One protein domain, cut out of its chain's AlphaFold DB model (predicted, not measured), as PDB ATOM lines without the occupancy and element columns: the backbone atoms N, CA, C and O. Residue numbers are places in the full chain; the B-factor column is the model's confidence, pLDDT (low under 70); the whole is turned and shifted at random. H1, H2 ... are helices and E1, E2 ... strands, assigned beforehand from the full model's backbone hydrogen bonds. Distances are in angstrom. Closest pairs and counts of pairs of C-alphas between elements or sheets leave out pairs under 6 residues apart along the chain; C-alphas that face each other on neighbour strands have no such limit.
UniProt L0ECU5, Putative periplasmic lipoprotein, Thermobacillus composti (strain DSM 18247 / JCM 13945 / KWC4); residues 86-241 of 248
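This is residues 86 to 241 of the 248 residues of the protein "Putative periplasmic lipoprotein" of Thermobacillus composti (strain DSM 18247 / JCM 13945 / KWC4) (UniProt L0ECU5). A small closed barrel of five strands has helices on its outside: the long helix H5 covers E5 on one side with residues 198 to 207 and runs past the barrel at its other end, and the helical hairpin of H2 and H3 packs beside E1 on the opposite side. The short helices H1 and H4 also pack on the barrel, H1 across E4 and H4 between the barrel and H5. The printed part has 156 residues, with five named helices and five named strands in the order H1 H2 H3 E1 E2 E3 H4 H5 E4 E5, a mixed class of helices and strands. Round the mixed barrel run E1, E2, E3, E5, E4 and back to E1. The whole is compact, with a radius of gyration of the C-alphas of 15.2 A and spans of 45 by 35 by 26 A.

E1, residues 126 to 139, bends by 106 degrees at residue 134; its residues 126 to 134 pair with E4, residues 220 to 228, and 134 to 139 with E2, residues 146 to 150. E1, E2 and E3, residues 160 to 163, form a meander, each strand the antiparallel neighbour of the one before: N 136 and O 148 are 2.9 A apart, N 147 and O 162 2.9 A. E3 is parallel to E5, residues 235 to 241, with N 236 and O 161 at 2.8 A. E4 is antiparallel to E5, N 226 and O 237 at 2.9 A, and to E1, N 129 and O 225 at 2.9 A. H5, residues 188 to 207, is over E5 at a height of 10.8 A, slantwise at 43 degrees on the local plane; the closest C-alphas are those of Val 202 and Val 239, 5.9 A. With residues 194 to 199 alone it touches H4, residues 172 to 176, the C-alphas of Arg 174 and Ala 195 being closest at 5.3 A. H1, residues 86 to 91, runs across E4 at 88 degrees on the local plane. H2, residues 96 to 105, and H3, residues 107 to 114, touch as a hairpin at a shallow tilt of 30 degrees, opposite ways, with the C-alphas of Leu 103 and Ala 110 closest at 5.2 A. Every O i to N i+4 pair is within hydrogen-bond range in H1, H2, H3 and H4; in H5, 15 of 16 are.

E1 measures 23.8 A from first to last C-alpha, E4 23.6 A, E5 14.8 A, E2 13.1 A and E3 10.1 A. H5 measures 27.5 A, H2 14.2 A, H3 10.2 A, H1 8.7 A and H4 6.1 A. C-alpha 86 is at (343.827, 346.155, 275.047), C-alpha 188 at (336.993, 344.899, 297.698) and C-alpha 241 at (354.418, 350.010, 273.250).

The two C-alphas farthest apart, of Asp 155 and Lys 186, are 47.9 A apart. The printed part has no cut; the links H3 to E1, H4 to H5 and H5 to E4 are long. Residues 119 to 122 have pLDDT under 70; the mean of the printed part is 93.6.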
ATOM      1  N   VAL A  86     342.945 345.543 276.055       98.31
ATOM      2  CA  VAL A  86     343.827 346.155 275.047       98.31
ATOM      3  C   VAL A  86     343.017 346.778 273.903       98.31
ATOM      4  O   VAL A  86     343.222 347.945 273.569       98.31
ATOM      5  N   SER A  87     342.031 346.051 273.363       98.31
ATOM      6  CA  SER A  87     341.132 346.565 272.322       98.31
ATOM      7  C   SER A  87     340.309 347.770 272.791       98.31
ATOM      8  O   SER A  87     340.142 348.719 272.030       98.31
ATOM      9  N   TYR A  88     339.792 347.748 274.024       98.25
ATOM     10  CA  TYR A  88     338.989 348.840 274.578       98.25
ATOM     11  C   TYR A  88     339.824 350.106 274.786       98.25
ATOM     12  O   TYR A  88     339.400 351.188 274.384       98.25
ATOM     13  N   VAL A  89     341.018 349.972 275.373       98.38
ATOM     14  CA  VAL A  89     341.939 351.098 275.583       98.38
ATOM     15  C   VAL A  89     342.352 351.696 274.233       98.38
ATOM     16  O   VAL A  89     342.341 352.912 274.100       98.38
ATOM     17  N   ASN A  90     342.607 350.883 273.204       98.19
ATOM     18  CA  ASN A  90     342.867 351.378 271.846       98.19
ATOM     19  C   ASN A  90     341.697 352.165 271.234       98.19
ATOM     20  O   ASN A  90     341.901 353.247 270.686       98.19
ATOM     21  N   GLU A  91     340.473 351.637 271.328       98.00
ATOM     22  CA  GLU A  91     339.270 352.270 270.766       98.00
ATOM     23  C   GLU A  91     338.950 353.620 271.433       98.00
ATOM     24  O   GLU A  91     338.498 354.548 270.761       98.00
ATOM     25  N   HIS A  92     339.237 353.749 272.731       97.75
ATOM     26  CA  HIS A  92     338.924 354.933 273.537       97.75
ATOM     27  C   HIS A  92     340.134 355.862 273.767       97.75
ATOM     28  O   HIS A  92     340.028 356.833 274.513       97.75
ATOM     29  N   ALA A  93     341.291 355.585 273.153       98.12
ATOM     30  CA  ALA A  93     342.501 356.377 273.351       98.12
ATOM     31  C   ALA A  93     342.462 357.718 272.607       98.12
ATOM     32  O   ALA A  93     342.418 357.771 271.372       98.12
ATOM     33  N   HIS A  94     342.586 358.806 273.363       98.38
ATOM     34  CA  HIS A  94     342.775 360.163 272.848       98.38
ATOM     35  C   HIS A  94     344.263 360.510 272.719       98.38
ATOM     36  O   HIS A  94     345.106 359.949 273.419       98.38
ATOM     37  N   ASP A  95     344.611 361.420 271.814       97.50
ATOM     38  CA  ASP A  95     346.003 361.826 271.621       97.50
ATOM     39  C   ASP A  95     346.496 362.646 272.828       97.50
ATOM     40  O   ASP A  95     345.867 363.622 273.236       97.50
ATOM     41  N   LEU A  96     347.615 362.224 273.434       96.81
ATOM     42  CA  LEU A  96     348.109 362.795 274.691       96.81
ATOM     43  C   LEU A  96     348.299 364.328 274.640       96.81
ATOM     44  O   LEU A  96     347.861 364.969 275.594       96.81
ATOM     45  N   PRO A  97     348.865 364.946 273.577       94.56
ATOM     46  CA  PRO A  97     348.988 366.403 273.498       94.56
ATOM     47  C   PRO A  97     347.654 367.148 273.663       94.56
ATOM     48  O   PRO A  97     347.592 368.096 274.442       94.56
ATOM     49  N   ASP A  98     346.574 366.678 273.030       95.69
ATOM     50  CA  ASP A  98     345.241 367.296 273.111       95.69
ATOM     51  C   ASP A  98     344.663 367.210 274.537       95.69
ATOM     52  O   ASP A  98     344.061 368.160 275.055       95.69
ATOM     53  N   VAL A  99     344.872 366.064 275.199       96.25
ATOM     54  CA  VAL A  99     344.453 365.838 276.591       96.25
ATOM     55  C   VAL A  99     345.256 366.725 277.545       96.25
ATOM     56  O   VAL A  99     344.669 367.329 278.443       96.25
ATOM     57  N   MET A 100     346.570 366.863 277.337       93.62
ATOM     58  CA  MET A 100     347.441 367.725 278.146       93.62
ATOM     59  C   MET A 100     347.131 369.212 277.964       93.62
ATOM     60  O   MET A 100     346.998 369.919 278.961       93.62
ATOM     61  N   GLU A 101     346.962 369.690 276.726       93.56
ATOM     62  CA  GLU A 101     346.568 371.077 276.447       93.56
ATOM     63  C   GLU A 101     345.246 371.404 277.153       93.56
ATOM     64  O   GLU A 101     345.130 372.423 277.838       93.56
ATOM     65  N   THR A 102     344.268 370.498 277.059       95.31
ATOM     66  CA  THR A 102     342.970 370.687 277.713       95.31
ATOM     67  C   THR A 102     343.096 370.648 279.238       95.31
ATOM     68  O   THR A 102     342.543 371.527 279.888       95.31
ATOM     69  N   LEU A 103     343.856 369.710 279.822       93.50
ATOM     70  CA  LEU A 103     344.096 369.631 281.275       93.50
ATOM     71  C   LEU A 103     344.771 370.890 281.836       93.50
ATOM     72  O   LEU A 103     344.416 371.344 282.924       93.50
ATOM     73  N   LEU A 104     345.741 371.451 281.109       91.44
ATOM     74  CA  LEU A 104     346.461 372.663 281.508       91.44
ATOM     75  C   LEU A 104     345.597 373.927 281.393       91.44
ATOM     76  O   LEU A 104     345.787 374.863 282.172       91.44
ATOM     77  N   ALA A 105     344.669 373.965 280.433       94.62
ATOM     78  CA  ALA A 105     343.761 375.090 280.230       94.62
ATOM     79  C   ALA A 105     342.533 375.051 281.160       94.62
ATOM     80  O   ALA A 105     342.148 376.086 281.706       94.62
ATOM     81  N   ASP A 106     341.912 373.879 281.313       94.56
ATOM     82  CA  ASP A 106     340.676 373.652 282.065       94.56
ATOM     83  C   ASP A 106     340.529 372.159 282.433       94.56
ATOM     84  O   ASP A 106     340.080 371.328 281.636       94.56
ATOM     85  N   SER A 107     340.889 371.815 283.673       92.50
ATOM     86  CA  SER A 107     340.807 370.444 284.187       92.50
ATOM     87  C   SER A 107     339.374 369.903 284.254       92.50
ATOM     88  O   SER A 107     339.171 368.714 284.021       92.50
ATOM     89  N   GLU A 108     338.370 370.746 284.535       92.94
ATOM     90  CA  GLU A 108     336.968 370.304 284.595       92.94
ATOM     91  C   GLU A 108     336.469 369.922 283.197       92.94
ATOM     92  O   GLU A 108     335.850 368.870 283.020       92.94
ATOM     93  N   LYS A 109     336.823 370.715 282.181       95.81
ATOM     94  CA  LYS A 109     336.526 370.412 280.777       95.81
ATOM     95  C   LYS A 109     337.297 369.197 280.258       95.81
ATOM     96  O   LYS A 109     336.736 368.407 279.498       95.81
ATOM     97  N   ALA A 110     338.565 369.025 280.638       95.38
ATOM     98  CA  ALA A 110     339.339 367.839 280.264       95.38
ATOM     99  C   ALA A 110     338.684 366.562 280.806       95.38
ATOM    100  O   ALA A 110     338.506 365.592 280.070       95.38
ATOM    101  N   VAL A 111     338.249 366.603 282.066       93.88
ATOM    102  CA  VAL A 111     337.454 365.557 282.711       93.88
ATOM    103  C   VAL A 111     336.121 365.313 281.992       93.88
ATOM    104  O   VAL A 111     335.774 364.160 281.757       93.88
ATOM    105  N   GLU A 112     335.384 366.357 281.602       94.75
ATOM    106  CA  GLU A 112     334.123 366.209 280.854       94.75
ATOM    107  C   GLU A 112     334.332 365.587 279.459       94.75
ATOM    108  O   GLU A 112     333.490 364.819 278.993       94.75
ATOM    109  N   THR A 113     335.450 365.905 278.799       96.38
ATOM    110  CA  THR A 113     335.715 365.529 277.399       96.38
ATOM    111  C   THR A 113     336.384 364.158 277.261       96.38
ATOM    112  O   THR A 113     336.049 363.408 276.347       96.38
ATOM    113  N   TYR A 114     337.332 363.837 278.148       96.56
ATOM    114  CA  TYR A 114     338.227 362.674 278.044       96.56
ATOM    115  C   TYR A 114     338.249 361.799 279.308       96.56
ATOM    116  O   TYR A 114     338.865 360.732 279.312       96.56
ATOM    117  N   GLY A 115     337.642 362.263 280.405       94.56
ATOM    118  CA  GLY A 115     337.709 361.603 281.701       94.56
ATOM    119  C   GLY A 115     336.812 360.371 281.771       94.56
ATOM    120  O   GLY A 115     335.587 360.461 281.694       94.56
ATOM    121  N   VAL A 116     337.417 359.214 282.019       93.50
ATOM    122  CA  VAL A 116     336.707 357.971 282.330       93.50
ATOM    123  C   VAL A 116     336.821 357.646 283.817       93.50
ATOM    124  O   VAL A 116     337.824 357.928 284.479       93.50
ATOM    125  N   ARG A 117     335.768 357.047 284.375       86.81
ATOM    126  CA  ARG A 117     335.767 356.550 285.754       86.81
ATOM    127  C   ARG A 117     334.856 355.343 285.894       86.81
ATOM    128  O   ARG A 117     333.682 355.394 285.528       86.81
ATOM    129  N   ASN A 118     335.367 354.289 286.512       80.38
ATOM    130  CA  ASN A 118     334.519 353.236 287.036       80.38
ATOM    131  C   ASN A 118     333.719 353.751 288.245       80.38
ATOM    132  O   ASN A 118     334.203 354.576 289.024       80.38
ATOM    133  N   ALA A 119     332.465 353.312 288.384       57.91
ATOM    134  CA  ALA A 119     331.477 353.958 289.244       57.91
ATOM    135  C   ALA A 119     331.702 353.712 290.751       57.91
ATOM    136  O   ALA A 119     331.002 352.938 291.399       57.91
ATOM    137  N   SER A 120     332.638 354.450 291.343       59.00
ATOM    138  CA  SER A 120     332.712 354.694 292.785       59.00
ATOM    139  C   SER A 120     332.797 356.197 293.032       59.00
ATOM    140  O   SER A 120     333.686 356.883 292.530       59.00
ATOM    141  N   ALA A 121     331.826 356.740 293.769       53.69
ATOM    142  CA  ALA A 121     331.752 358.175 294.021       53.69
ATOM    143  C   ALA A 121     332.972 358.646 294.831       53.69
ATOM    144  O   ALA A 121     333.183 358.189 295.953       53.69
ATOM    145  N   GLY A 122     333.757 359.566 294.263       67.62
ATOM    146  CA  GLY A 122     334.996 360.068 294.865       67.62
ATOM    147  C   GLY A 122     336.285 359.392 294.380       67.62
ATOM    148  O   GLY A 122     337.354 359.789 294.832       67.62
ATOM    149  N   SER A 123     336.217 358.420 293.460       79.25
ATOM    150  CA  SER A 123     337.402 357.977 292.713       79.25
ATOM    151  C   SER A 123     337.950 359.103 291.832       79.25
ATOM    152  O   SER A 123     337.176 359.878 291.266       79.25
ATOM    153  N   ALA A 124     339.278 359.167 291.702       89.38
ATOM    154  CA  ALA A 124     339.951 360.051 290.754       89.38
ATOM    155  C   ALA A 124     339.592 359.687 289.305       89.38
ATOM    156  O   ALA A 124     339.258 358.534 289.006       89.38
ATOM    157  N   TRP A 125     339.668 360.671 288.413       94.00
ATOM    158  CA  TRP A 125     339.459 360.460 286.986       94.00
ATOM    159  C   TRP A 125     340.645 359.741 286.360       94.00
ATOM    160  O   TRP A 125     341.780 359.867 286.818       94.00
ATOM    161  N   ASN A 126     340.382 358.981 285.306       95.88
ATOM    162  CA  ASN A 126     341.411 358.358 284.494       95.88
ATOM    163  C   ASN A 126     341.279 358.843 283.054       95.88
ATOM    164  O   ASN A 126     340.203 359.254 282.621       95.88
ATOM    165  N   PHE A 127     342.379 358.767 282.320       97.62
ATOM    166  CA  PHE A 127     342.461 359.172 280.928       97.62
ATOM    167  C   PHE A 127     343.070 358.034 280.120       97.62
ATOM    168  O   PHE A 127     344.137 357.514 280.458       97.62
ATOM    169  N   ILE A 128     342.365 357.652 279.057       98.38
ATOM    170  CA  ILE A 128     342.799 356.650 278.087       98.38
ATOM    171  C   ILE A 128     343.498 357.410 276.964       98.38
ATOM    172  O   ILE A 128     342.881 358.247 276.301       98.38
ATOM    173  N   ILE A 129     344.793 357.161 276.784       98.50
ATOM    174  CA  ILE A 129     345.633 357.948 275.882       98.50
ATOM    175  C   ILE A 129     346.468 357.099 274.934       98.50
ATOM    176  O   ILE A 129     346.783 355.935 275.186       98.50
ATOM    177  N   LYS A 130     346.864 357.730 273.836       98.31
ATOM    178  CA  LYS A 130     347.892 357.269 272.908       98.31
ATOM    179  C   LYS A 130     348.823 358.422 272.565       98.31
ATOM    180  O   LYS A 130     348.469 359.589 272.726       98.31
ATOM    181  N   GLY A 131     350.010 358.111 272.077       96.50
ATOM    182  CA  GLY A 131     350.943 359.142 271.655       96.50
ATOM    183  C   GLY A 131     352.194 358.595 271.000       96.50
ATOM    184  O   GLY A 131     352.386 357.385 270.854       96.50
ATOM    185  N   GLN A 132     353.047 359.530 270.599       96.31
ATOM    186  CA  GLN A 132     354.413 359.274 270.158       96.31
ATOM    187  C   GLN A 132     355.314 360.178 270.997       96.31
ATOM    188  O   GLN A 132     354.940 361.317 271.278       96.31
ATOM    189  N   GLY A 133     356.449 359.662 271.451       95.81
ATOM    190  CA  GLY A 133     357.332 360.378 272.362       95.81
ATOM    191  C   GLY A 133     358.764 359.882 272.268       95.81
ATOM    192  O   GLY A 133     359.017 358.729 271.913       95.81
ATOM    193  N   LYS A 134     359.711 360.752 272.602       96.50
ATOM    194  CA  LYS A 134     361.125 360.420 272.734       96.50
ATOM    195  C   LYS A 134     361.420 360.151 274.203       96.50
ATOM    196  O   LYS A 134     361.162 361.006 275.043       96.50
ATOM    197  N   ILE A 135     362.005 358.997 274.514       96.88
ATOM    198  CA  ILE A 135     362.484 358.710 275.870       96.88
ATOM    199  C   ILE A 135     363.620 359.688 276.197       96.88
ATOM    200  O   ILE A 135     364.617 359.738 275.472       96.88
ATOM    201  N   THR A 136     363.505 360.460 277.275       97.00
ATOM    202  CA  THR A 136     364.551 361.394 277.733       97.00
ATOM    203  C   THR A 136     365.442 360.746 278.785       97.00
ATOM    204  O   THR A 136     366.665 360.714 278.621       97.00
ATOM    205  N   ALA A 137     364.843 360.140 279.808       96.81
ATOM    206  CA  ALA A 137     365.530 359.438 280.888       96.81
ATOM    207  C   ALA A 137     364.860 358.097 281.221       96.81
ATOM    208  O   ALA A 137     363.680 357.874 280.953       96.81
ATOM    209  N   VAL A 138     365.632 357.194 281.827       97.12
ATOM    210  CA  VAL A 138     365.183 355.870 282.268       97.12
ATOM    211  C   VAL A 138     365.677 355.661 283.696       97.12
ATOM    212  O   VAL A 138     366.881 355.591 283.927       97.12
ATOM    213  N   HIS A 139     364.743 355.564 284.641       96.44
ATOM    214  CA  HIS A 139     365.010 355.444 286.077       96.44
ATOM    215  C   HIS A 139     364.647 354.036 286.547       96.44
ATOM    216  O   HIS A 139     363.469 353.672 286.593       96.44
ATOM    217  N   THR A 140     365.646 353.220 286.884       95.31
ATOM    218  CA  THR A 140     365.472 351.804 287.282       95.31
ATOM    219  C   THR A 140     366.174 351.445 288.595       95.31
ATOM    220  O   THR A 140     366.296 350.275 288.948       95.31
ATOM    221  N   GLU A 141     366.625 352.442 289.356       94.38
ATOM    222  CA  GLU A 141     367.235 352.293 290.685       94.38
ATOM    223  C   GLU A 141     366.223 351.767 291.713       94.38
ATOM    224  O   GLU A 141     366.591 351.139 292.709       94.38
ATOM    225  N   SER A 142     364.935 352.030 291.476       95.81
ATOM    226  CA  SER A 142     363.818 351.561 292.291       95.81
ATOM    227  C   SER A 142     362.999 350.492 291.564       95.81
ATOM    228  O   SER A 142     362.945 350.431 290.339       95.81
ATOM    229  N   ARG A 143     362.273 349.677 292.338       96.12
ATOM    230  CA  ARG A 143     361.321 348.684 291.809       96.12
ATOM    231  C   ARG A 143     360.155 349.307 291.028       96.12
ATOM    232  O   ARG A 143     359.581 348.619 290.191       96.12
ATOM    233  N   ALA A 144     359.814 350.566 291.298       96.56
ATOM    234  CA  ALA A 144     358.819 351.334 290.554       96.56
ATOM    235  C   ALA A 144     359.526 352.200 289.500       96.56
ATOM    236  O   ALA A 144     359.546 353.427 289.603       96.56
ATOM    237  N   GLY A 145     360.198 351.528 288.564       96.81
ATOM    238  CA  GLY A 145     360.964 352.157 287.492       96.81
ATOM    239  C   GLY A 145     360.086 352.848 286.447       96.81
ATOM    240  O   GLY A 145     358.954 352.428 286.185       96.81
ATOM    241  N   THR A 146     360.624 353.907 285.851       97.62
ATOM    242  CA  THR A 146     359.910 354.796 284.926       97.62
ATOM    243  C   THR A 146     360.795 355.233 283.765       97.62
ATOM    244  O   THR A 146     361.969 355.533 283.975       97.62
ATOM    245  N   ALA A 147     360.226 355.328 282.564       97.50
ATOM    246  CA  ALA A 147     360.836 356.023 281.432       97.50
ATOM    247  C   ALA A 147     360.146 357.379 281.255       97.50
ATOM    248  O   ALA A 147     358.936 357.429 281.045       97.50
ATOM    249  N   GLU A 148     360.905 358.463 281.359       97.75
ATOM    250  CA  GLU A 148     360.430 359.811 281.048       97.75
ATOM    251  C   GLU A 148     360.304 359.980 279.533       97.75
ATOM    252  O   GLU A 148     361.173 359.525 278.783       97.75
ATOM    253  N   ILE A 149     359.222 360.618 279.090       97.38
ATOM    254  CA  ILE A 149     358.927 360.877 277.682       97.38
ATOM    255  C   ILE A 149     358.649 362.362 277.439       97.38
ATOM    256  O   ILE A 149     357.885 362.999 278.159       97.38
ATOM    257  N   ASP A 150     359.279 362.868 276.388       96.69
ATOM    258  CA  ASP A 150     359.124 364.196 275.785       96.69
ATOM    259  C   ASP A 150     358.327 363.992 274.490       96.69
ATOM    260  O   ASP A 150     358.730 363.168 273.657       96.69
ATOM    261  N   VAL A 151     357.167 364.633 274.339       95.06
ATOM    262  CA  VAL A 151     356.257 364.446 273.191       95.06
ATOM    263  C   VAL A 151     356.330 365.643 272.229       95.06
ATOM    264  O   VAL A 151     356.879 366.685 272.579       95.06
ATOM    265  N   PRO A 152     355.822 365.548 270.981       90.12
ATOM    266  CA  PRO A 152     355.795 366.694 270.071       90.12
ATOM    267  C   PRO A 152     355.165 367.933 270.741       90.12
ATOM    268  O   PRO A 152     354.062 367.817 271.276       90.12
ATOM    269  N   PRO A 153     355.815 369.115 270.695       91.50
ATOM    270  CA  PRO A 153     356.831 369.540 269.725       91.50
ATOM    271  C   PRO A 153     358.298 369.185 270.042       91.50
ATOM    272  O   PRO A 153     359.170 369.609 269.283       91.50
ATOM    273  N   TYR A 154     358.570 368.397 271.085       92.12
ATOM    274  CA  TYR A 154     359.902 368.014 271.560       92.12
ATOM    275  C   TYR A 154     360.738 369.191 272.088       92.12
ATOM    276  O   TYR A 154     361.734 369.580 271.466       92.12
ATOM    277  N   ASP A 155     360.333 369.784 273.216       92.56
ATOM    278  CA  ASP A 155     361.069 370.909 273.819       92.56
ATOM    279  C   ASP A 155     362.292 370.469 274.653       92.56
ATOM    280  O   ASP A 155     363.209 371.267 274.872       92.56
ATOM    281  N   GLY A 156     362.366 369.175 274.988       91.25
ATOM    282  CA  GLY A 156     363.477 368.543 275.696       91.25
ATOM    283  C   GLY A 156     363.253 368.351 277.198       91.25
ATOM    284  O   GLY A 156     364.086 367.696 277.830       91.25
ATOM    285  N   GLU A 157     362.158 368.868 277.754       93.44
ATOM    286  CA  GLU A 157     361.680 368.543 279.098       93.44
ATOM    287  C   GLU A 157     360.736 367.315 279.042       93.44
ATOM    288  O   GLU A 157     360.191 366.989 277.989       93.44
ATOM    289  N   PRO A 158     360.556 366.560 280.141       94.88
ATOM    290  CA  PRO A 158     359.654 365.411 280.158       94.88
ATOM    291  C   PRO A 158     358.198 365.819 280.448       94.88
ATOM    292  O   PRO A 158     357.881 366.292 281.541       94.88
ATOM    293  N   ASP A 159     357.290 365.555 279.505       95.56
ATOM    294  CA  ASP A 159     355.845 365.794 279.654       95.56
ATOM    295  C   ASP A 159     355.145 364.726 280.510       95.56
ATOM    296  O   ASP A 159     354.177 365.000 281.224       95.56
ATOM    297  N   ALA A 160     355.610 363.478 280.414       96.94
ATOM    298  CA  ALA A 160     354.994 362.330 281.071       96.94
ATOM    299  C   ALA A 160     356.019 361.236 281.407       96.94
ATOM    300  O   ALA A 160     357.163 361.247 280.951       96.94
ATOM    301  N   ALA A 161     355.598 360.248 282.199       97.69
ATOM    302  CA  ALA A 161     356.402 359.082 282.543       97.69
ATOM    303  C   ALA A 161     355.631 357.777 282.306       97.69
ATOM    304  O   ALA A 161     354.527 357.588 282.815       97.69
ATOM    305  N   LEU A 162     356.239 356.840 281.581       98.00
ATOM    306  CA  LEU A 162     355.755 355.469 281.423       98.00
ATOM    307  C   LEU A 162     356.219 354.606 282.597       98.00
ATOM    308  O   LEU A 162     357.401 354.609 282.947       98.00
ATOM    309  N   GLN A 163     355.316 353.815 283.172       98.12
ATOM    310  CA  GLN A 163     355.668 352.780 284.143       98.12
ATOM    311  C   GLN A 163     356.301 351.579 283.425       98.12
ATOM    312  O   GLN A 163     355.649 350.922 282.617       98.12
ATOM    313  N   ILE A 164     357.571 351.302 283.736       96.94
ATOM    314  CA  ILE A 164     358.380 350.224 283.127       96.94
ATOM    315  C   ILE A 164     359.000 349.287 284.175       96.94
ATOM    316  O   ILE A 164     359.758 348.378 283.849       96.94
ATOM    317  N   GLY A 165     358.760 349.550 285.460       94.25
ATOM    318  CA  GLY A 165     359.284 348.746 286.554       94.25
ATOM    319  C   GLY A 165     358.370 347.575 286.924       94.25
ATOM    320  O   GLY A 165     357.158 347.647 286.739       94.25
ATOM    321  N   PRO A 166     358.906 346.536 287.587       94.81
ATOM    322  CA  PRO A 166     358.133 345.391 288.079       94.81
ATOM    323  C   PRO A 166     357.224 345.707 289.289       94.81
ATOM    324  O   PRO A 166     356.838 344.797 290.026       94.81
ATOM    325  N   VAL A 167     356.946 346.986 289.567       96.19
ATOM    326  CA  VAL A 167     355.974 347.469 290.558       96.19
ATOM    327  C   VAL A 167     355.267 348.692 289.979       96.19
ATOM    328  O   VAL A 167     355.809 349.797 289.985       96.19
ATOM    329  N   PHE A 168     354.035 348.486 289.526       96.69
ATOM    330  CA  PHE A 168     353.147 349.544 289.053       96.69
ATOM    331  C   PHE A 168     352.442 350.230 290.225       96.69
ATOM    332  O   PHE A 168     352.021 349.585 291.190       96.69
ATOM    333  N   LYS A 169     352.291 351.548 290.124       94.06
ATOM    334  CA  LYS A 169     351.485 352.376 291.021       94.06
ATOM    335  C   LYS A 169     350.069 352.502 290.461       94.06
ATOM    336  O   LYS A 169     349.884 352.657 289.256       94.06
ATOM    337  N   GLY A 170     349.089 352.513 291.362       92.31
ATOM    338  CA  GLY A 170     347.688 352.764 291.030       92.31
ATOM    339  C   GLY A 170     346.957 351.579 290.393       92.31
ATOM    340  O   GLY A 170     347.444 350.449 290.342       92.31
ATOM    341  N   THR A 171     345.734 351.867 289.957       94.44
ATOM    342  CA  THR A 171     344.742 350.899 289.467       94.44
ATOM    343  C   THR A 171     344.104 351.358 288.148       94.44
ATOM    344  O   THR A 171     343.012 350.909 287.797       94.44
ATOM    345  N   SER A 172     344.803 352.238 287.413       95.38
ATOM    346  CA  SER A 172     344.262 353.053 286.314       95.38
ATOM    347  C   SER A 172     343.578 352.236 285.219       95.38
ATOM    348  O   SER A 172     342.478 352.596 284.807       95.38
ATOM    349  N   ILE A 173     344.166 351.101 284.811       96.75
ATOM    350  CA  ILE A 173     343.568 350.189 283.823       96.75
ATOM    351  C   ILE A 173     342.172 349.753 284.273       96.75
ATOM    352  O   ILE A 173     341.201 350.064 283.595       96.75
ATOM    353  N   ARG A 174     342.048 349.093 285.437       95.44
ATOM    354  CA  ARG A 174     340.756 348.606 285.960       95.44
ATOM    355  C   ARG A 174     339.731 349.736 286.061       95.44
ATOM    356  O   ARG A 174     338.575 349.544 285.701       95.44
ATOM    357  N   ASP A 175     340.160 350.896 286.552       94.25
ATOM    358  CA  ASP A 175     339.274 352.023 286.857       94.25
ATOM    359  C   ASP A 175     338.849 352.837 285.626       94.25
ATOM    360  O   ASP A 175     338.034 353.753 285.753       94.25
ATOM    361  N   SER A 176     339.350 352.467 284.446       95.25
ATOM    362  CA  SER A 176     338.995 353.060 283.152       95.25
ATOM    363  C   SER A 176     338.043 352.206 282.319       95.25
ATOM    364  O   SER A 176     337.524 352.687 281.320       95.25
ATOM    365  N   LEU A 177     337.807 350.949 282.709       94.38
ATOM    366  CA  LEU A 177     336.937 350.027 281.978       94.38
ATOM    367  C   LEU A 177     335.478 350.231 282.399       94.38
ATOM    368  O   LEU A 177     335.149 350.167 283.586       94.38
ATOM    369  N   ASP A 178     334.585 350.410 281.430       91.94
ATOM    370  CA  ASP A 178     333.136 350.488 281.659       91.94
ATOM    371  C   ASP A 178     332.497 349.112 281.939       91.94
ATOM    372  O   ASP A 178     331.510 348.997 282.667       91.94
ATOM    373  N   PHE A 179     333.081 348.047 281.385       91.00
ATOM    374  CA  PHE A 179     332.545 346.689 281.434       91.00
ATOM    375  C   PHE A 179     332.966 345.882 282.667       91.00
ATOM    376  O   PHE A 179     332.330 344.869 282.971       91.00
ATOM    377  N   VAL A 180     334.003 346.319 283.384       89.94
ATOM    378  CA  VAL A 180     334.455 345.735 284.654       89.94
ATOM    379  C   VAL A 180     333.802 346.514 285.784       89.94
ATOM    380  O   VAL A 180     334.060 347.697 285.917       89.94
ATOM    381  N   ASN A 181     332.961 345.902 286.612       85.38
ATOM    382  CA  ASN A 181     332.239 346.621 287.672       85.38
ATOM    383  C   ASN A 181     332.362 345.897 289.008       85.38
ATOM    384  O   ASN A 181     332.388 344.669 289.036       85.38
ATOM    385  N   PHE A 182     332.394 346.645 290.118       86.06
ATOM    386  CA  PHE A 182     332.556 346.077 291.464       86.06
ATOM    387  C   PHE A 182     331.564 344.939 291.768       86.06
ATOM    388  O   PHE A 182     331.969 343.927 292.332       86.06
ATOM    389  N   ASP A 183     330.311 345.056 291.319       87.19
ATOM    390  CA  ASP A 183     329.242 344.065 291.534       87.19
ATOM    391  C   ASP A 183     329.515 342.684 290.897       87.19
ATOM    392  O   ASP A 183     328.853 341.701 291.228       87.19
ATOM    393  N   GLN A 184     330.498 342.584 289.995       87.19
ATOM    394  CA  GLN A 184     330.975 341.314 289.429       87.19
ATOM    395  C   GLN A 184     331.924 340.567 290.391       87.19
ATOM    396  O   GLN A 184     332.232 339.396 290.170       87.19
ATOM    397  N   PHE A 185     332.382 341.223 291.463       88.38
ATOM    398  CA  PHE A 185     333.373 340.722 292.415       88.38
ATOM    399  C   PHE A 185     332.772 340.606 293.815       88.38
ATOM    400  O   PHE A 185     331.898 341.364 294.226       88.38
ATOM    401  N   LYS A 186     333.248 339.633 294.598       88.25
ATOM    402  CA  LYS A 186     332.615 339.312 295.890       88.25
ATOM    403  C   LYS A 186     332.893 340.334 296.986       88.25
ATOM    404  O   LYS A 186     332.154 340.385 297.966       88.25
ATOM    405  N   ASN A 187     334.008 341.052 296.885       87.88
ATOM    406  CA  ASN A 187     334.502 341.968 297.903       87.88
ATOM    407  C   ASN A 187     335.595 342.889 297.320       87.88
ATOM    408  O   ASN A 187     336.112 342.667 296.225       87.88
ATOM    409  N   GLN A 188     335.986 343.904 298.094       89.25
ATOM    410  CA  GLN A 188     336.993 344.899 297.698       89.25
ATOM    411  C   GLN A 188     338.408 344.320 297.528       89.25
ATOM    412  O   GLN A 188     339.198 344.881 296.775       89.25
ATOM    413  N   ILE A 189     338.733 343.196 298.177       91.69
ATOM    414  CA  ILE A 189     340.034 342.527 298.036       91.69
ATOM    415  C   ILE A 189     340.121 341.852 296.663       91.69
ATOM    416  O   ILE A 189     341.124 342.022 295.977       91.69
ATOM    417  N   ASP A 190     339.073 341.149 296.228       93.00
ATOM    418  CA  ASP A 190     339.009 340.536 294.893       93.00
ATOM    419  C   ASP A 190     339.088 341.619 293.795       93.00
ATOM    420  O   ASP A 190     339.859 341.487 292.846       93.00
ATOM    421  N   PHE A 191     338.380 342.743 293.966       91.25
ATOM    422  CA  PHE A 191     338.431 343.876 293.030       91.25
ATOM    423  C   PHE A 191     339.794 344.598 293.017       91.25
ATOM    424  O   PHE A 191     340.252 345.059 291.970       91.25
ATOM    425  N   ALA A 192     340.487 344.686 294.158       92.31
ATOM    426  CA  ALA A 192     341.859 345.198 294.230       92.31
ATOM    427  C   ALA A 192     342.866 344.244 293.564       92.31
ATOM    428  O   ALA A 192     343.739 344.692 292.820       92.31
ATOM    429  N   LYS A 193     342.705 342.929 293.767       95.06
ATOM    430  CA  LYS A 193     343.512 341.892 293.110       95.06
ATOM    431  C   LYS A 193     343.374 341.921 291.591       95.06
ATOM    432  O   LYS A 193     344.363 341.669 290.915       95.06
ATOM    433  N   LEU A 194     342.208 342.287 291.052       95.31
ATOM    434  CA  LEU A 194     342.031 342.442 289.608       95.31
ATOM    435  C   LEU A 194     342.942 343.528 289.023       95.31
ATOM    436  O   LEU A 194     343.603 343.295 288.016       95.31
ATOM    437  N   ALA A 195     343.016 344.700 289.662       94.94
ATOM    438  CA  ALA A 195     343.898 345.767 289.192       94.94
ATOM    439  C   ALA A 195     345.377 345.352 289.262       94.94
ATOM    440  O   ALA A 195     346.133 345.613 288.331       94.94
ATOM    441  N   ALA A 196     345.775 344.646 290.327       96.12
ATOM    442  CA  ALA A 196     347.115 344.072 290.420       96.12
ATOM    443  C   ALA A 196     347.381 343.043 289.303       96.12
ATOM    444  O   ALA A 196     348.450 343.073 288.704       96.12
ATOM    445  N   ALA A 197     346.407 342.185 288.977       97.56
ATOM    446  CA  ALA A 197     346.526 341.202 287.902       97.56
ATOM    447  C   ALA A 197     346.658 341.853 286.513       97.56
ATOM    448  O   ALA A 197     347.488 341.410 285.725       97.56
ATOM    449  N   TYR A 198     345.921 342.932 286.219       98.19
ATOM    450  CA  TYR A 198     346.132 343.698 284.983       98.19
ATOM    451  C   TYR A 198     347.522 344.350 284.935       98.19
ATOM    452  O   TYR A 198     348.186 344.273 283.908       98.19
ATOM    453  N   ASN A 199     348.012 344.908 286.046       98.06
ATOM    454  CA  ASN A 199     349.374 345.449 286.112       98.06
ATOM    455  C   ASN A 199     350.451 344.356 285.912       98.06
ATOM    456  O   ASN A 199     351.487 344.616 285.306       98.06
ATOM    457  N   THR A 200     350.212 343.122 286.375       97.88
ATOM    458  CA  THR A 200     351.071 341.966 286.061       97.88
ATOM    459  C   THR A 200     351.044 341.629 284.568       97.88
ATOM    460  O   THR A 200     352.095 341.377 283.991       97.88
ATOM    461  N   LEU A 201     349.881 341.689 283.914       98.31
ATOM    462  CA  LEU A 201     349.771 341.433 282.471       98.31
ATOM    463  C   LEU A 201     350.445 342.518 281.622       98.31
ATOM    464  O   LEU A 201     350.987 342.196 280.567       98.31
ATOM    465  N   VAL A 202     350.489 343.769 282.090       98.38
ATOM    466  CA  VAL A 202     351.335 344.815 281.488       98.38
ATOM    467  C   VAL A 202     352.813 344.447 281.599       98.38
ATOM    468  O   VAL A 202     353.538 344.515 280.607       98.38
ATOM    469  N   LEU A 203     353.267 344.039 282.790       97.56
ATOM    470  CA  LEU A 203     354.656 343.628 282.998       97.56
ATOM    471  C   LEU A 203     355.039 342.498 282.035       97.56
ATOM    472  O   LEU A 203     355.993 342.647 281.282       97.56
ATOM    473  N   GLU A 204     354.256 341.420 282.013       97.19
ATOM    474  CA  GLU A 204     354.537 340.212 281.232       97.19
ATOM    475  C   GLU A 204     354.446 340.451 279.712       97.19
ATOM    476  O   GLU A 204     355.359 340.082 278.974       97.19
ATOM    477  N   ASN A 205     353.366 341.083 279.234       97.19
ATOM    478  CA  ASN A 205     353.066 341.160 277.798       97.19
ATOM    479  C   ASN A 205     353.616 342.415 277.103       97.19
ATOM    480  O   ASN A 205     353.738 342.417 275.880       97.19
ATOM    481  N   VAL A 206     353.937 343.479 277.851       96.81
ATOM    482  CA  VAL A 206     354.333 344.784 277.285       96.81
ATOM    483  C   VAL A 206     355.771 345.138 277.644       96.81
ATOM    484  O   VAL A 206     356.539 345.534 276.771       96.81
ATOM    485  N   ILE A 207     356.160 344.997 278.913       96.50
ATOM    486  CA  ILE A 207     357.480 345.435 279.391       96.50
ATOM    487  C   ILE A 207     358.531 344.333 279.202       96.50
ATOM    488  O   ILE A 207     359.511 344.528 278.478       96.50
ATOM    489  N   ASP A 208     358.316 343.161 279.800       95.94
ATOM    490  CA  ASP A 208     359.234 342.020 279.737       95.94
ATOM    491  C   ASP A 208     359.342 341.469 278.304       95.94
ATOM    492  O   ASP A 208     360.421 341.057 277.880       95.94
ATOM    493  N   ALA A 209     358.255 341.550 277.524       94.25
ATOM    494  CA  ALA A 209     358.223 341.181 276.108       94.25
ATOM    495  C   ALA A 209     359.139 342.043 275.213       94.25
ATOM    496  O   ALA A 209     359.638 341.552 274.200       94.25
ATOM    497  N   LYS A 210     359.378 343.314 275.572       92.69
ATOM    498  CA  LYS A 210     360.358 344.186 274.894       92.69
ATOM    499  C   LYS A 210     361.760 344.039 275.504       92.69
ATOM    500  O   LYS A 210     362.752 344.128 274.783       92.69
ATOM    501  N   GLY A 211     361.839 343.778 276.810       89.38
ATOM    502  CA  GLY A 211     363.078 343.609 277.568       89.38
ATOM    503  C   GLY A 211     363.737 344.935 277.968       89.38
ATOM    504  O   GLY A 211     363.523 345.978 277.352       89.38
ATOM    505  N   THR A 212     364.570 344.910 279.014       83.81
ATOM    506  CA  THR A 212     365.159 346.126 279.616       83.81
ATOM    507  C   THR A 212     365.963 346.966 278.622       83.81
ATOM    508  O   THR A 212     365.881 348.189 278.652       83.81
ATOM    509  N   GLU A 213     366.694 346.328 277.703       86.88
ATOM    510  CA  GLU A 213     367.499 347.021 276.687       86.88
ATOM    511  C   GLU A 213     366.660 347.808 275.670       86.88
ATOM    512  O   GLU A 213     367.214 348.622 274.935       86.88
ATOM    513  N   TRP A 214     365.340 347.603 275.602       92.44
ATOM    514  CA  TRP A 214     364.477 348.354 274.693       92.44
ATOM    515  C   TRP A 214     364.258 349.805 275.143       92.44
ATOM    516  O   TRP A 214     364.092 350.683 274.293       92.44
ATOM    517  N   PHE A 215     364.303 350.064 276.453       92.81
ATOM    518  CA  PHE A 215     364.094 351.380 277.054       92.81
ATOM    519  C   PHE A 215     365.418 352.150 277.110       92.81
ATOM    520  O   PHE A 215     366.243 351.932 277.995       92.81
ATOM    521  N   GLN A 216     365.637 353.049 276.147       92.56
ATOM    522  CA  GLN A 216     366.872 353.829 276.026       92.56
ATOM    523  C   GLN A 216     366.567 355.298 275.732       92.56
ATOM    524  O   GLN A 216     365.751 355.595 274.858       92.56
ATOM    525  N   SER A 217     367.269 356.212 276.405       93.19
ATOM    526  CA  SER A 217     367.234 357.643 276.092       93.19
ATOM    527  C   SER A 217     367.548 357.904 274.616       93.19
ATOM    528  O   SER A 217     368.485 357.338 274.052       93.19
ATOM    529  N   GLY A 218     366.766 358.779 273.991       92.12
ATOM    530  CA  GLY A 218     366.832 359.093 272.567       92.12
ATOM    531  C   GLY A 218     366.006 358.172 271.664       92.12
ATOM    532  O   GLY A 218     365.829 358.518 270.497       92.12
ATOM    533  N   LYS A 219     365.466 357.044 272.157       93.12
ATOM    534  CA  LYS A 219     364.537 356.215 271.372       93.12
ATOM    535  C   LYS A 219     363.186 356.921 271.233       93.12
ATOM    536  O   LYS A 219     362.621 357.379 272.223       93.12
ATOM    537  N   GLU A 220     362.657 356.948 270.013       94.81
ATOM    538  CA  GLU A 220     361.287 357.376 269.723       94.81
ATOM    539  C   GLU A 220     360.344 356.164 269.717       94.81
ATOM    540  O   GLU A 220     360.616 355.144 269.071       94.81
ATOM    541  N   ILE A 221     359.247 356.275 270.459       96.00
ATOM    542  CA  ILE A 221     358.283 355.204 270.702       96.00
ATOM    543  C   ILE A 221     356.857 355.681 270.433       96.00
ATOM    544  O   ILE A 221     356.535 356.855 270.621       96.00
ATOM    545  N   ARG A 222     355.984 354.746 270.059       97.06
ATOM    546  CA  ARG A 222     354.531 354.881 270.172       97.06
ATOM    547  C   ARG A 222     354.062 354.160 271.424       97.06
ATOM    548  O   ARG A 222     354.623 353.129 271.789       97.06
ATOM    549  N   PHE A 223     353.033 354.688 272.065       97.75
ATOM    550  CA  PHE A 223     352.442 354.084 273.251       97.75
ATOM    551  C   PHE A 223     350.927 354.251 273.245       97.75
ATOM    552  O   PHE A 223     350.404 355.257 272.762       97.75
ATOM    553  N   VAL A 224     350.246 353.272 273.833       98.62
ATOM    554  CA  VAL A 224     348.828 353.326 274.195       98.62
ATOM    555  C   VAL A 224     348.736 352.918 275.660       98.62
ATOM    556  O   VAL A 224     349.399 351.970 276.087       98.62
ATOM    557  N   GLY A 225     347.970 353.642 276.470       98.31
ATOM    558  CA  GLY A 225     347.968 353.427 277.912       98.31
ATOM    559  C   GLY A 225     346.971 354.280 278.675       98.31
ATOM    560  O   GLY A 225     346.129 354.971 278.107       98.31
ATOM    561  N   VAL A 226     347.068 354.201 280.000       98.19
ATOM    562  CA  VAL A 226     346.092 354.793 280.914       98.19
ATOM    563  C   VAL A 226     346.787 355.427 282.116       98.19
ATOM    564  O   VAL A 226     347.544 354.749 282.821       98.19
ATOM    565  N   PHE A 227     346.475 356.690 282.410       97.62
ATOM    566  CA  PHE A 227     346.900 357.362 283.643       97.62
ATOM    567  C   PHE A 227     345.704 357.795 284.500       97.62
ATOM    568  O   PHE A 227     344.597 357.979 283.999       97.62
ATOM    569  N   THR A 228     345.940 357.943 285.802       95.25
ATOM    570  CA  THR A 228     344.985 358.527 286.757       95.25
ATOM    571  C   THR A 228     345.364 359.984 287.001       95.25
ATOM    572  O   THR A 228     346.546 360.291 287.152       95.25
ATOM    573  N   GLU A 229     344.380 360.876 287.066       92.12
ATOM    574  CA  GLU A 229     344.564 362.291 287.386       92.12
ATOM    575  C   GLU A 229     345.282 362.464 288.737       92.12
ATOM    576  O   GLU A 229     344.803 362.007 289.778       92.12
ATOM    577  N   ASN A 230     346.438 363.132 288.726       88.88
ATOM    578  CA  ASN A 230     347.244 363.396 289.919       88.88
ATOM    579  C   ASN A 230     347.920 364.777 289.830       88.88
ATOM    580  O   ASN A 230     349.141 364.920 289.914       88.88
ATOM    581  N   GLY A 231     347.118 365.818 289.598       85.38
ATOM    582  CA  GLY A 231     347.630 367.161 289.332       85.38
ATOM    583  C   GLY A 231     348.324 367.222 287.972       85.38
ATOM    584  O   GLY A 231     347.689 366.966 286.956       85.38
ATOM    585  N   ARG A 232     349.615 367.573 287.950       81.12
ATOM    586  CA  ARG A 232     350.407 367.692 286.708       81.12
ATOM    587  C   ARG A 232     351.269 366.463 286.398       81.12
ATOM    588  O   ARG A 232     351.884 366.423 285.342       81.12
ATOM    589  N   ASP A 233     351.322 365.481 287.296       90.06
ATOM    590  CA  ASP A 233     352.220 364.334 287.162       90.06
ATOM    591  C   ASP A 233     351.537 363.227 286.340       90.06
ATOM    592  O   ASP A 233     350.741 362.444 286.868       90.06
ATOM    593  N   ILE A 234     351.843 363.151 285.043       96.25
ATOM    594  CA  ILE A 234     351.250 362.170 284.123       96.25
ATOM    595  C   ILE A 234     352.043 360.859 284.183       96.25
ATOM    596  O   ILE A 234     353.070 360.689 283.526       96.25
ATOM    597  N   LEU A 235     351.555 359.915 284.995       97.81
ATOM    598  CA  LEU A 235     352.138 358.580 285.154       97.81
ATOM    599  C   LEU A 235     351.309 357.524 284.408       97.81
ATOM    600  O   LEU A 235     350.273 357.064 284.889       97.81
ATOM    601  N   ILE A 236     351.783 357.136 283.228       98.44
ATOM    602  CA  ILE A 236     351.084 356.261 282.285       98.44
ATOM    603  C   ILE A 236     351.400 354.797 282.590       98.44
ATOM    604  O   ILE A 236     352.561 354.387 282.634       98.44
ATOM    605  N   THR A 237     350.356 353.983 282.717       98.44
ATOM    606  CA  THR A 237     350.459 352.525 282.624       98.44
ATOM    607  C   THR A 237     350.231 352.126 281.163       98.44
ATOM    608  O   THR A 237     349.094 352.255 280.696       98.44
ATOM    609  N   PRO A 238     351.264 351.711 280.407       98.00
ATOM    610  CA  PRO A 238     351.084 351.306 279.016       98.00
ATOM    611  C   PRO A 238     350.323 349.978 278.929       98.00
ATOM    612  O   PRO A 238     350.516 349.102 279.764       98.00
ATOM    613  N   VAL A 239     349.490 349.816 277.904       98.25
ATOM    614  CA  VAL A 239     348.955 348.506 277.482       98.25
ATOM    615  C   VAL A 239     349.606 348.021 276.189       98.25
ATOM    616  O   VAL A 239     349.640 346.823 275.943       98.25
ATOM    617  N   GLU A 240     350.166 348.943 275.401       97.56
ATOM    618  CA  GLU A 240     350.956 348.669 274.203       97.56
ATOM    619  C   GLU A 240     352.102 349.679 274.093       97.56
ATOM    620  O   GLU A 240     351.981 350.844 274.491       97.56
ATOM    621  N   LEU A 241     353.222 349.223 273.537       96.56
ATOM    622  CA  LEU A 241     354.418 350.010 273.250       96.56
ATOM    623  C   LEU A 241     354.986 349.536 271.920       96.56
ATOM    624  O   LEU A 241     355.152 348.334 271.744       96.56
TER     625      LEU A 241